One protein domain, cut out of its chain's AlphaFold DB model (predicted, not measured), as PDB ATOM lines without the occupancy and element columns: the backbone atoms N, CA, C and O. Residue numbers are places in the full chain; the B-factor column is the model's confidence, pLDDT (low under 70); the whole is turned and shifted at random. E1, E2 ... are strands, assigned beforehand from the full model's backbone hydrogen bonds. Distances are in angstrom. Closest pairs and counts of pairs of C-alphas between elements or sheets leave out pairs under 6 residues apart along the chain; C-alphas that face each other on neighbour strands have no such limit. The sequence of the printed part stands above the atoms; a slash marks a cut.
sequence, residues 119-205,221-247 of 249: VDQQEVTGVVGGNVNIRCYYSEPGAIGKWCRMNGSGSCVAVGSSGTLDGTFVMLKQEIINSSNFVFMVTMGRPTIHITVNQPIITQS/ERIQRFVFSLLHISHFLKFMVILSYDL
ATOM      1  N   VAL A 119      20.267  31.214  45.024       68.81
ATOM      2  CA  VAL A 119      21.150  31.521  43.880       68.81
ATOM      3  C   VAL A 119      22.599  31.343  44.312       68.81
ATOM      4  O   VAL A 119      22.945  31.697  45.438       68.81
ATOM      5  N   ASP A 120      23.448  30.828  43.421       66.12
ATOM      6  CA  ASP A 120      24.881  30.648  43.707       66.12
ATOM      7  C   ASP A 120      25.615  31.987  43.838       66.12
ATOM      8  O   ASP A 120      26.525  32.140  44.652       66.12
ATOM      9  N   GLN A 121      25.237  32.957  43.004       65.62
ATOM     10  CA  GLN A 121      25.937  34.225  42.853       65.62
ATOM     11  C   GLN A 121      24.936  35.373  42.892       65.62
ATOM     12  O   GLN A 121      24.020  35.438  42.073       65.62
ATOM     13  N   GLN A 122      25.130  36.279  43.853       64.88
ATOM     14  CA  GLN A 122      24.338  37.506  43.975       64.88
ATOM     15  C   GLN A 122      24.841  38.627  43.060       64.88
ATOM     16  O   GLN A 122      24.145  39.604  42.811       64.88
ATOM     17  N   GLU A 123      26.042  38.486  42.515       65.06
ATOM     18  CA  GLU A 123      26.586  39.387  41.510       65.06
ATOM     19  C   GLU A 123      27.142  38.552  40.369       65.06
ATOM     20  O   GLU A 123      27.937  37.636  40.580       65.06
ATOM     21  N   VAL A 124      26.695  38.863  39.157       69.25
ATOM     22  CA  VAL A 124      27.116  38.190  37.936       69.25
ATOM     23  C   VAL A 124      27.551  39.254  36.942       69.25
ATOM     24  O   VAL A 124      26.804  40.169  36.590       69.25
ATOM     25  N   THR A 125      28.786  39.150  36.476       67.06
ATOM     26  CA  THR A 125      29.334  40.073  35.485       67.06
ATOM     27  C   THR A 125      29.249  39.438  34.102       67.06
ATOM     28  O   THR A 125      29.442  38.235  33.931       67.06
ATOM     29  N   GLY A 126      28.884  40.241  33.107       68.25
ATOM     30  CA  GLY A 126      28.733  39.800  31.726       68.25
ATOM     31  C   GLY A 126      29.616  40.620  30.802       68.25
ATOM     32  O   GLY A 126      29.765  41.825  30.987       68.25
ATOM     33  N   VAL A 127      30.178  39.980  29.779       67.19
ATOM     34  CA  VAL A 127      30.880  40.703  28.713       67.19
ATOM     35  C   VAL A 127      29.840  41.366  27.811       67.19
ATOM     36  O   VAL A 127      28.851  40.733  27.436       67.19
ATOM     37  N   VAL A 128      30.062  42.631  27.445       67.31
ATOM     38  CA  VAL A 128      29.186  43.368  26.521       67.31
ATOM     39  C   VAL A 128      29.026  42.578  25.219       67.31
ATOM     40  O   VAL A 128      30.008  42.218  24.576       67.31
ATOM     41  N   GLY A 129      27.779  42.293  24.841       67.75
ATOM     42  CA  GLY A 129      27.455  41.495  23.652       67.75
ATOM     43  C   GLY A 129      27.537  39.973  23.842       67.75
ATOM     44  O   GLY A 129      27.124  39.242  22.942       67.75
ATOM     45  N   GLY A 130      28.009  39.495  24.997       71.19
ATOM     46  CA  GLY A 130      27.975  38.087  25.394       71.19
ATOM     47  C   GLY A 130      26.612  37.655  25.941       71.19
ATOM     48  O   GLY A 130      25.642  38.406  25.891       71.19
ATOM     49  N   ASN A 131      26.535  36.440  26.485       76.69
ATOM     50  CA  ASN A 131      25.357  35.952  27.203       76.69
ATOM     51  C   ASN A 131      25.704  35.767  28.681       76.69
ATOM     52  O   ASN A 131      26.810  35.330  28.998       76.69
ATOM     53  N   VAL A 132      24.752  36.046  29.569       78.62
ATOM     54  CA  VAL A 132      24.882  35.740  31.000       78.62
ATOM     55  C   VAL A 132      23.898  34.646  31.372       78.62
ATOM     56  O   VAL A 132      22.737  34.701  30.974       78.62
ATOM     57  N   ASN A 133      24.376  33.666  32.141       78.31
ATOM     58  CA  ASN A 133      23.571  32.580  32.676       78.31
ATOM     59  C   ASN A 133      23.454  32.734  34.186       78.31
ATOM     60  O   ASN A 133      24.459  32.800  34.890       78.31
ATOM     61  N   ILE A 134      22.223  32.750  34.672       77.94
ATOM     62  CA  ILE A 134      21.911  32.804  36.096       77.94
ATOM     63  C   ILE A 134      21.286  31.471  36.473       77.94
ATOM     64  O   ILE A 134      20.322  31.047  35.834       77.94
ATOM     65  N   ARG A 135      21.814  30.830  37.519       77.94
ATOM     66  CA  ARG A 135      21.278  29.584  38.068       77.94
ATOM     67  C   ARG A 135      20.515  29.851  39.357       77.94
ATOM     68  O   ARG A 135      21.075  30.361  40.325       77.94
ATOM     69  N   CYS A 136      19.237  29.496  39.343       76.31
ATOM     70  CA  CYS A 136      18.354  29.546  40.499       76.31
ATOM     71  C   CYS A 136      17.992  28.110  40.884       76.31
ATOM     72  O   CYS A 136      17.353  27.409  40.101       76.31
ATOM     73  N   TYR A 137      18.408  27.675  42.065       77.12
ATOM     74  CA  TYR A 137      18.191  26.328  42.584       77.12
ATOM     75  C   TYR A 137      16.896  26.303  43.371       77.12
ATOM     76  O   TYR A 137      16.692  27.230  44.147       77.12
ATOM     77  N   TYR A 138      16.067  25.275  43.177       76.19
ATOM     78  CA  TYR A 138      14.811  25.045  43.897       76.19
ATOM     79  C   TYR A 138      14.587  23.551  44.167       76.19
ATOM     80  O   TYR A 138      15.123  22.702  43.449       76.19
ATOM     81  N   SER A 139      13.786  23.215  45.179       71.12
ATOM     82  CA  SER A 139      13.581  21.821  45.612       71.12
ATOM     83  C   SER A 139      12.136  21.345  45.490       71.12
ATOM     84  O   SER A 139      11.829  20.204  45.828       71.12
ATOM     85  N   GLU A 140      11.230  22.203  45.022       73.12
ATOM     86  CA  GLU A 140       9.796  21.930  45.011       73.12
ATOM     87  C   GLU A 140       9.311  21.311  43.691       73.12
ATOM     88  O   GLU A 140       9.347  21.967  42.642       73.12
ATOM     89  N   PRO A 141       8.832  20.049  43.715       70.00
ATOM     90  CA  PRO A 141       8.307  19.386  42.528       70.00
ATOM     91  C   PRO A 141       7.071  20.107  41.982       70.00
ATOM     92  O   PRO A 141       6.221  20.567  42.738       70.00
ATOM     93  N   GLY A 142       6.949  20.177  40.654       71.31
ATOM     94  CA  GLY A 142       5.787  20.781  39.992       71.31
ATOM     95  C   GLY A 142       5.785  22.313  39.945       71.31
ATOM     96  O   GLY A 142       4.839  22.890  39.415       71.31
ATOM     97  N   ALA A 143       6.833  22.983  40.440       72.19
ATOM     98  CA  ALA A 143       6.931  24.434  40.336       72.19
ATOM     99  C   ALA A 143       7.054  24.899  38.877       72.19
ATOM    100  O   ALA A 143       7.926  24.450  38.129       72.19
ATOM    101  N   ILE A 144       6.197  25.846  38.494       76.44
ATOM    102  CA  ILE A 144       6.207  26.493  37.180       76.44
ATOM    103  C   ILE A 144       6.929  27.830  37.311       76.44
ATOM    104  O   ILE A 144       6.533  28.682  38.109       76.44
ATOM    105  N   GLY A 145       7.986  28.020  36.520       78.50
ATOM    106  CA  GLY A 145       8.772  29.251  36.516       78.50
ATOM    107  C   GLY A 145       8.415  30.212  35.383       78.50
ATOM    108  O   GLY A 145       8.090  29.806  34.264       78.50
ATOM    109  N   LYS A 146       8.530  31.510  35.657       83.62
ATOM    110  CA  LYS A 146       8.437  32.599  34.677       83.62
ATOM    111  C   LYS A 146       9.399  33.728  35.035       83.62
ATOM    112  O   LYS A 146       9.644  33.981  36.206       83.62
ATOM    113  N   TRP A 147       9.918  34.426  34.036       81.81
ATOM    114  CA  TRP A 147      10.724  35.635  34.199       81.81
ATOM    115  C   TRP A 147       9.923  36.840  33.749       81.81
ATOM    116  O   TRP A 147       9.507  36.899  32.596       81.81
ATOM    117  N   CYS A 148       9.715  37.794  34.643       79.50
ATOM    118  CA  CYS A 148       8.820  38.921  34.443       79.50
ATOM    119  C   CYS A 148       9.541  40.256  34.619       79.50
ATOM    120  O   CYS A 148      10.440  40.392  35.453       79.50
ATOM    121  N   ARG A 149       9.101  41.272  33.877       79.50
ATOM    122  CA  ARG A 149       9.476  42.666  34.138       79.50
ATOM    123  C   ARG A 149       8.717  43.190  35.363       79.50
ATOM    124  O   ARG A 149       7.518  42.944  35.476       79.50
ATOM    125  N   MET A 150       9.395  43.893  36.285       68.00
ATOM    126  CA  MET A 150       8.737  44.396  37.505       68.00
ATOM    127  C   MET A 150       7.884  45.652  37.278       68.00
ATOM    128  O   MET A 150       6.870  45.796  37.942       68.00
ATOM    129  N   ASN A 151       8.240  46.542  36.350       64.62
ATOM    130  CA  ASN A 151       7.393  47.682  35.951       64.62
ATOM    131  C   ASN A 151       6.798  47.479  34.546       64.62
ATOM    132  O   ASN A 151       7.277  46.640  33.788       64.62
ATOM    133  N   GLY A 152       5.779  48.263  34.183       60.53
ATOM    134  CA  GLY A 152       5.173  48.249  32.845       60.53
ATOM    135  C   GLY A 152       3.999  47.271  32.705       60.53
ATOM    136  O   GLY A 152       3.193  47.133  33.618       60.53
ATOM    137  N   SER A 153       3.892  46.599  31.554       57.09
ATOM    138  CA  SER A 153       2.777  45.709  31.171       57.09
ATOM    139  C   SER A 153       2.703  44.373  31.925       57.09
ATOM    140  O   SER A 153       1.792  43.588  31.671       57.09
ATOM    141  N   GLY A 154       3.669  44.064  32.801       65.44
ATOM    142  CA  GLY A 154       3.759  42.754  33.460       65.44
ATOM    143  C   GLY A 154       4.149  41.612  32.514       65.44
ATOM    144  O   GLY A 154       3.811  40.458  32.765       65.44
ATOM    145  N   SER A 155       4.843  41.916  31.411       79.25
ATOM    146  CA  SER A 155       5.278  40.915  30.434       79.25
ATOM    147  C   SER A 155       6.209  39.877  31.067       79.25
ATOM    148  O   SER A 155       7.161  40.222  31.776       79.25
ATOM    149  N   CYS A 156       5.941  38.604  30.776       83.62
ATOM    150  CA  CYS A 156       6.671  37.462  31.311       83.62
ATOM    151  C   CYS A 156       7.061  36.472  30.206       83.62
ATOM    152  O   CYS A 156       6.317  36.282  29.248       83.62
ATOM    153  N   VAL A 157       8.186  35.782  30.387       86.12
ATOM    154  CA  VAL A 157       8.608  34.620  29.591       86.12
ATOM    155  C   VAL A 157       8.548  33.385  30.485       86.12
ATOM    156  O   VAL A 157       9.142  33.378  31.561       86.12
ATOM    157  N   ALA A 158       7.812  32.353  30.075       85.81
ATOM    158  CA  ALA A 158       7.687  31.108  30.834       85.81
ATOM    159  C   ALA A 158       8.894  30.178  30.625       85.81
ATOM    160  O   ALA A 158       9.597  30.254  29.614       85.81
ATOM    161  N   VAL A 159       9.114  29.267  31.573       83.12
ATOM    162  CA  VAL A 159      10.095  28.180  31.439       83.12
ATOM    163  C   VAL A 159       9.820  27.344  30.188       83.12
ATOM    164  O   VAL A 159       8.675  27.041  29.868       83.12
ATOM    165  N   GLY A 160      10.887  26.994  29.466       83.00
ATOM    166  CA  GLY A 160      10.810  26.277  28.192       83.00
ATOM    167  C   GLY A 160      10.581  27.187  26.982       83.00
ATOM    168  O   GLY A 160      10.565  26.698  25.857       83.00
ATOM    169  N   SER A 161      10.435  28.498  27.193       88.19
ATOM    170  CA  SER A 161      10.239  29.490  26.133       88.19
ATOM    171  C   SER A 161      11.398  30.489  26.054       88.19
ATOM    172  O   SER A 161      12.226  30.619  26.962       88.19
ATOM    173  N   SER A 162      11.442  31.226  24.946       89.50
ATOM    174  CA  SER A 162      12.299  32.395  24.761       89.50
ATOM    175  C   SER A 162      11.473  33.594  24.307       89.50
ATOM    176  O   SER A 162      10.366  33.451  23.787       89.50
ATOM    177  N   GLY A 163      12.002  34.792  24.526       86.94
ATOM    178  CA  GLY A 163      11.347  36.030  24.134       86.94
ATOM    179  C   GLY A 163      12.250  37.239  24.325       86.94
ATOM    180  O   GLY A 163      13.423  37.113  24.675       86.94
ATOM    181  N   THR A 164      11.681  38.418  24.108       82.19
ATOM    182  CA  THR A 164      12.376  39.691  24.301       82.19
ATOM    183  C   THR A 164      11.628  40.513  25.337       82.19
ATOM    184  O   THR A 164      10.428  40.736  25.200       82.19
ATOM    185  N   LEU A 165      12.343  40.980  26.356       76.19
ATOM    186  CA  LEU A 165      11.840  41.908  27.364       76.19
ATOM    187  C   LEU A 165      12.672  43.186  27.277       76.19
ATOM    188  O   LEU A 165      13.866  43.177  27.568       76.19
ATOM    189  N   ASP A 166      12.050  44.257  26.778       71.81
ATOM    190  CA  ASP A 166      12.652  45.595  26.626       71.81
ATOM    191  C   ASP A 166      13.967  45.582  25.851       71.81
ATOM    192  O   ASP A 166      14.998  46.089  26.287       71.81
ATOM    193  N   GLY A 167      13.936  44.917  24.696       73.94
ATOM    194  CA  GLY A 167      15.097  44.768  23.821       73.94
ATOM    195  C   GLY A 167      16.128  43.744  24.302       73.94
ATOM    196  O   GLY A 167      17.032  43.412  23.539       73.94
ATOM    197  N   THR A 168      15.981  43.189  25.510       75.88
ATOM    198  CA  THR A 168      16.857  42.129  26.024       75.88
ATOM    199  C   THR A 168      16.283  40.762  25.679       75.88
ATOM    200  O   THR A 168      15.154  40.440  26.053       75.88
ATOM    201  N   PHE A 169      17.058  39.939  24.971       82.94
ATOM    202  CA  PHE A 169      16.682  38.549  24.720       82.94
ATOM    203  C   PHE A 169      16.781  37.745  26.015       82.94
ATOM    204  O   PHE A 169      17.800  37.801  26.706       82.94
ATOM    205  N   VAL A 170      15.741  36.976  26.319       85.00
ATOM    206  CA  VAL A 170      15.661  36.137  27.511       85.00
ATOM    207  C   VAL A 170      15.208  34.736  27.112       85.00
ATOM    208  O   VAL A 170      14.230  34.561  26.384       85.00
ATOM    209  N   MET A 171      15.914  33.726  27.610       85.56
ATOM    210  CA  MET A 171      15.558  32.317  27.462       85.56
ATOM    211  C   MET A 171      15.552  31.653  28.833       85.56
ATOM    212  O   MET A 171      16.506  31.804  29.595       85.56
ATOM    213  N   LEU A 172      14.482  30.913  29.135       85.94
ATOM    214  CA  LEU A 172      14.364  30.171  30.385       85.94
ATOM    215  C   LEU A 172      14.423  28.679  30.101       85.94
ATOM    216  O   LEU A 172      13.571  28.131  29.399       85.94
ATOM    217  N   LYS A 173      15.404  28.018  30.704       85.19
ATOM    218  CA  LYS A 173      15.535  26.562  30.692       85.19
ATOM    219  C   LYS A 173      15.437  26.022  32.108       85.19
ATOM    220  O   LYS A 173      15.863  26.672  33.058       85.19
ATOM    221  N   GLN A 174      14.884  24.826  32.230       84.19
ATOM    222  CA  GLN A 174      14.883  24.063  33.468       84.19
ATOM    223  C   GLN A 174      15.817  22.871  33.294       84.19
ATOM    224  O   GLN A 174      15.728  22.146  32.305       84.19
ATOM    225  N   GLU A 175      16.707  22.682  34.256       82.31
ATOM    226  CA  GLU A 175      17.586  21.526  34.366       82.31
ATOM    227  C   GLU A 175      17.178  20.730  35.610       82.31
ATOM    228  O   GLU A 175      16.975  21.290  36.689       82.31
ATOM    229  N   ILE A 176      17.026  19.415  35.460       78.56
ATOM    230  CA  ILE A 176      16.730  18.511  36.574       78.56
ATOM    231  C   ILE A 176      18.071  17.978  37.077       78.56
ATOM    232  O   ILE A 176      18.755  17.270  36.341       78.56
ATOM    233  N   ILE A 177      18.454  18.320  38.311       75.00
ATOM    234  CA  ILE A 177      19.674  17.776  38.928       75.00
ATOM    235  C   ILE A 177      19.379  16.379  39.473       75.00
ATOM    236  O   ILE A 177      20.129  15.437  39.232       75.00
ATOM    237  N   ASN A 178      18.293  16.247  40.236       73.31
ATOM    238  CA  ASN A 178      17.808  14.978  40.774       73.31
ATOM    239  C   ASN A 178      16.303  15.064  41.079       73.31
ATOM    240  O   ASN A 178      15.665  16.076  40.798       73.31
ATOM    241  N   SER A 179      15.733  14.009  41.667       66.38
ATOM    242  CA  SER A 179      14.299  13.902  41.986       66.38
ATOM    243  C   SER A 179      13.749  15.013  42.888       66.38
ATOM    244  O   SER A 179      12.534  15.156  42.997       66.38
ATOM    245  N   SER A 180      14.616  15.772  43.561       65.44
ATOM    246  CA  SER A 180      14.234  16.766  44.569       65.44
ATOM    247  C   SER A 180      15.013  18.076  44.441       65.44
ATOM    248  O   SER A 180      14.931  18.915  45.329       65.44
ATOM    249  N   ASN A 181      15.799  18.250  43.373       71.56
ATOM    250  CA  ASN A 181      16.582  19.455  43.127       71.56
ATOM    251  C   ASN A 181      16.557  19.797  41.646       71.56
ATOM    252  O   ASN A 181      16.894  18.987  40.777       71.56
ATOM    253  N   PHE A 182      16.208  21.040  41.382       78.00
ATOM    254  CA  PHE A 182      15.970  21.561  40.058       78.00
ATOM    255  C   PHE A 182      16.675  22.913  39.921       78.00
ATOM    256  O   PHE A 182      16.863  23.635  40.901       78.00
ATOM    257  N   VAL A 183      17.066  23.264  38.699       79.94
ATOM    258  CA  VAL A 183      17.713  24.543  38.390       79.94
ATOM    259  C   VAL A 183      16.950  25.246  37.290       79.94
ATOM    260  O   VAL A 183      16.766  24.706  36.202       79.94
ATOM    261  N   PHE A 184      16.562  26.488  37.550       80.19
ATOM    262  CA  PHE A 184      16.178  27.414  36.500       80.19
ATOM    263  C   PHE A 184      17.411  28.153  36.009       80.19
ATOM    264  O   PHE A 184      18.070  28.867  36.768       80.19
ATOM    265  N   MET A 185      17.703  27.984  34.726       81.06
ATOM    266  CA  MET A 185      18.727  28.737  34.030       81.06
ATOM    267  C   MET A 185      18.070  29.854  33.228       81.06
ATOM    268  O   MET A 185      17.296  29.606  32.299       81.06
ATOM    269  N   VAL A 186      18.404  31.088  33.590       81.38
ATOM    270  CA  VAL A 186      18.005  32.283  32.848       81.38
ATOM    271  C   VAL A 186      19.192  32.718  32.009       81.38
ATOM    272  O   VAL A 186      20.220  33.121  32.554       81.38
ATOM    273  N   THR A 187      19.046  32.636  30.691       83.12
ATOM    274  CA  THR A 187      20.033  33.154  29.746       83.12
ATOM    275  C   THR A 187      19.571  34.511  29.243       83.12
ATOM    276  O   THR A 187      18.525  34.619  28.601       83.12
ATOM    277  N   MET A 188      20.372  35.539  29.509       78.25
ATOM    278  CA  MET A 188      20.166  36.890  28.994       78.25
ATOM    279  C   MET A 188      21.161  37.155  27.868       78.25
ATOM    280  O   MET A 188      22.370  37.021  28.068       78.25
ATOM    281  N   GLY A 189      20.656  37.501  26.684       73.69
ATOM    282  CA  GLY A 189      21.468  37.761  25.501       73.69
ATOM    283  C   GLY A 189      21.834  39.233  25.348       73.69
ATOM    284  O   GLY A 189      20.957  40.094  25.412       73.69
ATOM    285  N   ARG A 190      23.121  39.505  25.096       67.44
ATOM    286  CA  ARG A 190      23.706  40.846  24.927       67.44
ATOM    287  C   ARG A 190      23.455  41.809  26.110       67.44
ATOM    288  O   ARG A 190      23.124  42.970  25.857       67.44
ATOM    289  N   PRO A 191      23.605  41.398  27.387       62.06
ATOM    290  CA  PRO A 191      23.475  42.338  28.490       62.06
ATOM    291  C   PRO A 191      24.628  43.347  28.435       62.06
ATOM    292  O   PRO A 191      25.746  43.026  28.017       62.06
ATOM    293  N   THR A 192      24.371  44.582  28.850       55.62
ATOM    294  CA  THR A 192      25.434  45.563  29.060       55.62
ATOM    295  C   THR A 192      25.854  45.553  30.530       55.62
ATOM    296  O   THR A 192      25.037  45.566  31.437       55.62
ATOM    297  N   ILE A 193      27.168  45.513  30.734       58.19
ATOM    298  CA  ILE A 193      27.908  46.008  31.899       58.19
ATOM    299  C   ILE A 193      27.828  45.151  33.186       58.19
ATOM    300  O   ILE A 193      28.850  44.559  33.494       58.19
ATOM    301  N   HIS A 194      26.722  45.002  33.930       62.84
ATOM    302  CA  HIS A 194      26.716  44.227  35.201       62.84
ATOM    303  C   HIS A 194      25.301  43.760  35.623       62.84
ATOM    304  O   HIS A 194      24.335  44.509  35.458       62.84
ATOM    305  N   ILE A 195      25.170  42.550  36.199       64.19
ATOM    306  CA  ILE A 195      23.914  42.006  36.758       64.19
ATOM    307  C   ILE A 195      24.065  41.757  38.263       64.19
ATOM    308  O   ILE A 195      24.954  41.032  38.699       64.19
ATOM    309  N   THR A 196      23.134  42.282  39.054       61.03
ATOM    310  CA  THR A 196      22.984  41.955  40.478       61.03
ATOM    311  C   THR A 196      21.736  41.095  40.666       61.03
ATOM    312  O   THR A 196      20.633  41.447  40.238       61.03
ATOM    313  N   VAL A 197      21.910  39.951  41.310       58.69
ATOM    314  CA  VAL A 197      20.883  38.978  41.667       58.69
ATOM    315  C   VAL A 197      20.657  39.045  43.174       58.69
ATOM    316  O   VAL A 197      21.539  38.715  43.957       58.69
ATOM    317  N   ASN A 198      19.468  39.432  43.622       59.66
ATOM    318  CA  ASN A 198      19.179  39.371  45.053       59.66
ATOM    319  C   ASN A 198      18.854  37.930  45.472       59.66
ATOM    320  O   ASN A 198      18.380  37.131  44.658       59.66
ATOM    321  N   GLN A 199      19.073  37.603  46.750       59.09
ATOM    322  CA  GLN A 199      18.617  36.322  47.289       59.09
ATOM    323  C   GLN A 199      17.113  36.113  47.054       59.09
ATOM    324  O   GLN A 199      16.350  37.089  47.036       59.09
ATOM    325  N   PRO A 200      16.674  34.854  46.878       57.25
ATOM    326  CA  PRO A 200      15.269  34.567  46.691       57.25
ATOM    327  C   PRO A 200      14.450  34.968  47.899       57.25
ATOM    328  O   PRO A 200      14.829  34.783  49.052       57.25
ATOM    329  N   ILE A 201      13.254  35.420  47.585       55.09
ATOM    330  CA  ILE A 201      12.201  35.742  48.516       55.09
ATOM    331  C   ILE A 201      11.110  34.683  48.351       55.09
ATOM    332  O   ILE A 201      10.537  34.533  47.273       55.09
ATOM    333  N   ILE A 202      10.786  33.952  49.416       55.16
ATOM    334  CA  ILE A 202       9.643  33.029  49.402       55.16
ATOM    335  C   ILE A 202       8.380  33.731  49.892       55.16
ATOM    336  O   ILE A 202       8.276  34.086  51.067       55.16
ATOM    337  N   THR A 203       7.399  33.845  48.996       49.81
ATOM    338  CA  THR A 203       6.067  34.395  49.269       49.81
ATOM    339  C   THR A 203       5.014  33.275  49.327       49.81
ATOM    340  O   THR A 203       5.181  32.203  48.743       49.81
ATOM    341  N   GLN A 204       3.915  33.502  50.044       52.53
ATOM    342  CA  GLN A 204       2.724  32.647  50.000       52.53
ATOM    343  C   GLN A 204       1.537  33.501  49.556       52.53
ATOM    344  O   GLN A 204       1.406  34.653  49.980       52.53
ATOM    345  N   SER A 205       0.700  32.945  48.686       53.00
ATOM    346  CA  SER A 205      -0.511  33.574  48.178       53.00
ATOM    347  C   SER A 205      -1.690  32.635  48.403       53.00
ATOM    348  O   SER A 205      -1.651  31.472  48.013       53.00
ATOM    349  N   GLU A 221      -1.304  28.788  47.082       62.16
ATOM    350  CA  GLU A 221      -0.150  28.747  46.199       62.16
ATOM    351  C   GLU A 221       1.063  29.297  46.944       62.16
ATOM    352  O   GLU A 221       1.034  30.374  47.554       62.16
ATOM    353  N   ARG A 222       2.179  28.580  46.876       67.00
ATOM    354  CA  ARG A 222       3.463  29.111  47.320       67.00
ATOM    355  C   ARG A 222       4.167  29.699  46.107       67.00
ATOM    356  O   ARG A 222       4.370  29.029  45.097       67.00
ATOM    357  N   ILE A 223       4.503  30.984  46.203       66.06
ATOM    358  CA  ILE A 223       5.100  31.744  45.109       66.06
ATOM    359  C   ILE A 223       6.484  32.198  45.544       66.06
ATOM    360  O   ILE A 223       6.627  32.998  46.461       66.06
ATOM    361  N   GLN A 224       7.525  31.751  44.873       66.25
ATOM    362  CA  GLN A 224       8.877  32.194  45.157       66.25
ATOM    363  C   GLN A 224       9.331  33.214  44.119       66.25
ATOM    364  O   GLN A 224       9.005  33.098  42.940       66.25
ATOM    365  N   ARG A 225      10.042  34.252  44.556       68.75
ATOM    366  CA  ARG A 225      10.423  35.390  43.724       68.75
ATOM    367  C   ARG A 225      11.906  35.689  43.876       68.75
ATOM    368  O   ARG A 225      12.370  35.907  44.985       68.75
ATOM    369  N   PHE A 226      12.639  35.761  42.775       65.44
ATOM    370  CA  PHE A 226      13.989  36.329  42.772       65.44
ATOM    371  C   PHE A 226      13.938  37.682  42.100       65.44
ATOM    372  O   PHE A 226      13.365  37.785  41.020       65.44
ATOM    373  N   VAL A 227      14.542  38.697  42.706       67.56
ATOM    374  CA  VAL A 227      14.571  40.053  42.153       67.56
ATOM    375  C   VAL A 227      15.950  40.331  41.574       67.56
ATOM    376  O   VAL A 227      16.954  40.242  42.274       67.56
ATOM    377  N   PHE A 228      15.982  40.726  40.311       67.25
ATOM    378  CA  PHE A 228      17.193  40.985  39.546       67.25
ATOM    379  C   PHE A 228      17.269  42.453  39.167       67.25
ATOM    380  O   PHE A 228      16.269  43.047  38.765       67.25
ATOM    381  N   SER A 229      18.464  43.026  39.269       65.25
ATOM    382  CA  SER A 229      18.768  44.376  38.801       65.25
ATOM    383  C   SER A 229      19.878  44.301  37.755       65.25
ATOM    384  O   SER A 229      20.971  43.818  38.037       65.25
ATOM    385  N   LEU A 230      19.591  44.752  36.538       66.31
ATOM    386  CA  LEU A 230      20.518  44.805  35.408       66.31
ATOM    387  C   LEU A 230      20.886  46.263  35.126       66.31
ATOM    388  O   LEU A 230      20.000  47.076  34.884       66.31
ATOM    389  N   LEU A 231      22.173  46.599  35.081       60.19
ATOM    390  CA  LEU A 231      22.621  47.945  34.721       60.19
ATOM    391  C   LEU A 231      22.682  48.117  33.192       60.19
ATOM    392  O   LEU A 231      23.598  47.624  32.553       60.19
ATOM    393  N   HIS A 232      21.753  48.865  32.597       58.41
ATOM    394  CA  HIS A 232      21.703  49.152  31.162       58.41
ATOM    395  C   HIS A 232      21.864  50.650  30.874       58.41
ATOM    396  O   HIS A 232      21.002  51.441  31.245       58.41
ATOM    397  N   ILE A 233      22.947  51.044  30.184       53.69
ATOM    398  CA  ILE A 233      23.172  52.406  29.642       53.69
ATOM    399  C   ILE A 233      22.743  53.493  30.652       53.69
ATOM    400  O   ILE A 233      21.876  54.331  30.393       53.69
ATOM    401  N   SER A 234      23.357  53.466  31.840       55.28
ATOM    402  CA  SER A 234      23.127  54.416  32.950       55.28
ATOM    403  C   SER A 234      21.797  54.292  33.723       55.28
ATOM    404  O   SER A 234      21.533  55.131  34.577       55.28
ATOM    405  N   HIS A 235      20.990  53.249  33.495       60.44
ATOM    406  CA  HIS A 235      19.757  52.962  34.247       60.44
ATOM    407  C   HIS A 235      19.704  51.499  34.715       60.44
ATOM    408  O   HIS A 235      20.251  50.621  34.057       60.44
ATOM    409  N   PHE A 236      19.035  51.203  35.832       65.50
ATOM    410  CA  PHE A 236      18.931  49.834  36.360       65.50
ATOM    411  C   PHE A 236      17.603  49.175  35.988       65.50
ATOM    412  O   PHE A 236      16.597  49.418  36.638       65.50
ATOM    413  N   LEU A 237      17.572  48.290  34.996       68.25
ATOM    414  CA  LEU A 237      16.387  47.492  34.685       68.25
ATOM    415  C   LEU A 237      16.109  46.455  35.779       68.25
ATOM    416  O   LEU A 237      16.991  45.695  36.174       68.25
ATOM    417  N   LYS A 238      14.862  46.404  36.243       71.06
ATOM    418  CA  LYS A 238      14.429  45.540  37.345       71.06
ATOM    419  C   LYS A 238      13.532  44.395  36.855       71.06
ATOM    420  O   LYS A 238      12.449  44.620  36.308       71.06
ATOM    421  N   PHE A 239      13.953  43.159  37.106       71.88
ATOM    422  CA  PHE A 239      13.254  41.935  36.704       71.88
ATOM    423  C   PHE A 239      12.984  41.015  37.889       71.88
ATOM    424  O   PHE A 239      13.561  41.174  38.963       71.88
ATOM    425  N   MET A 240      12.108  40.035  37.683       73.06
ATOM    426  CA  MET A 240      11.760  39.061  38.700       73.06
ATOM    427  C   MET A 240      11.520  37.669  38.112       73.06
ATOM    428  O   MET A 240      10.663  37.510  37.246       73.06
ATOM    429  N   VAL A 241      12.212  36.647  38.622       71.44
ATOM    430  CA  VAL A 241      11.768  35.253  38.436       71.44
ATOM    431  C   VAL A 241      10.637  35.008  39.406       71.44
ATOM    432  O   VAL A 241      10.767  35.350  40.574       71.44
ATOM    433  N   ILE A 242       9.563  34.393  38.938       71.38
ATOM    434  CA  ILE A 242       8.451  33.924  39.750       71.38
ATOM    435  C   ILE A 242       8.350  32.416  39.553       71.38
ATOM    436  O   ILE A 242       8.203  31.957  38.423       71.38
ATOM    437  N   LEU A 243       8.403  31.666  40.643       70.62
ATOM    438  CA  LEU A 243       8.135  30.234  40.702       70.62
ATOM    439  C   LEU A 243       6.836  30.038  41.458       70.62
ATOM    440  O   LEU A 243       6.669  30.624  42.522       70.62
ATOM    441  N   SER A 244       5.917  29.246  40.931       70.50
ATOM    442  CA  SER A 244       4.630  28.979  41.578       70.50
ATOM    443  C   SER A 244       4.369  27.484  41.655       70.50
ATOM    444  O   SER A 244       4.527  26.796  40.646       70.50
ATOM    445  N   TYR A 245       3.945  27.006  42.824       70.62
ATOM    446  CA  TYR A 245       3.461  25.643  43.044       70.62
ATOM    447  C   TYR A 245       2.314  25.626  44.059       70.62
ATOM    448  O   TYR A 245       2.238  26.483  44.945       70.62
ATOM    449  N   ASP A 246       1.432  24.639  43.933       70.38
ATOM    450  CA  ASP A 246       0.329  24.425  44.867       70.38
ATOM    451  C   ASP A 246       0.823  23.767  46.159       70.38
ATOM    452  O   ASP A 246       1.670  22.870  46.132       70.38
ATOM    453  N   LEU A 247       0.288  24.205  47.300       59.72
ATOM    454  CA  LEU A 247       0.483  23.496  48.561       59.72
ATOM    455  C   LEU A 247      -0.479  22.298  48.642       59.72
ATOM    456  O   LEU A 247      -1.637  22.431  48.238       59.72
TER     457      LEU A 247
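Overview. This is residues 119 to 205 and 221 to 247 of the 249 residues of the protein "Ig-like domain-containing protein" of Salmo trutta (UniProt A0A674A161). Two strongly twisted sheets lie face to face as a sandwich. One is a branched sheet built on the long hairpin of E10 and E11, with E3 and then E4 beyond E11, and E9 and the pair E8 and E1 beyond E10; the other is the sheet of order E2, E7, E6, E5. The printed part has 114 residues, 77 of them in eleven named strands, E1 to E11, with no named helix: the class is all strand, and neighbour strands in both sheets are antiparallel. The whole is compact, with a radius of gyration of the C-alphas of 13.5 A and spans of 41 by 29 by 24 A.

Arrangement. E1, residues 123 to 125, is an edge strand antiparallel to E8, residues 194 to 197; N 124 and O 195 are 2.8 A apart, within hydrogen-bond range. E2, residues 131 to 138, is an edge strand antiparallel to E7, residues 181 to 189, with N 134 and O 186 at 2.9 A. E3, residues 144 to 149, has E4, residues 156 to 158, on one side and E11, residues 235 to 246, on the other side. E3 and E4 are a hairpin, with N 147 and O 157 at 2.8 A; between E3 and E11, N 146 and O 242 are at 2.8 A. E5, residues 162 to 165, E6, residues 168 to 178, and E7 form a meander, each strand the antiparallel neighbour of the one before, with N 170 and O 163 at 2.8 A and N 185 and O 173 at 2.8 A. Between the sheets, the closest C-alphas of E4 and E6 are those of Ala 158 and Leu 172, 6.8 A apart. The facing parts of the sheets are 9.2 A centre to centre, their strands at 27 degrees. E10, residues 221 to 232, has staggered pairing: E9, residues 201 to 205, and E8 lie on one side of it, E11 on the other side. N 203 and O 223 are at 2.8 A, N 196 and O 229 at 2.8 A, and N 228 and O 239 at 2.8 A. E6 and E10 are apart.

Along the chain. E1 begins at C-alpha 123, (26.586, 39.387, 41.510). From first to last C-alpha E2 measures 22.6 A, E6 30.9 A, E7 25.9 A, E10 33.5 A and E11 36.1 A. E6 begins at C-alpha 168, (16.857, 42.129, 26.024), and E11 ends at C-alpha 246, (0.329, 24.425, 44.867).

Size, cuts and confidence. The two C-alphas farthest apart, of Ser 179 and Ser 234, are 42.4 A apart. Residues 206 to 220 are not printed, and C-alphas 205 and 221 are 5.2 A apart across this cut, which lies in the link from E9 to E10. Of the links that are printed whole, E3 to E4 is short and the others are tight. The mean pLDDT of the printed part is 71.0; 52 residues are under 70, among them residues 119 to 129, 190 to 205 and 221 to 237.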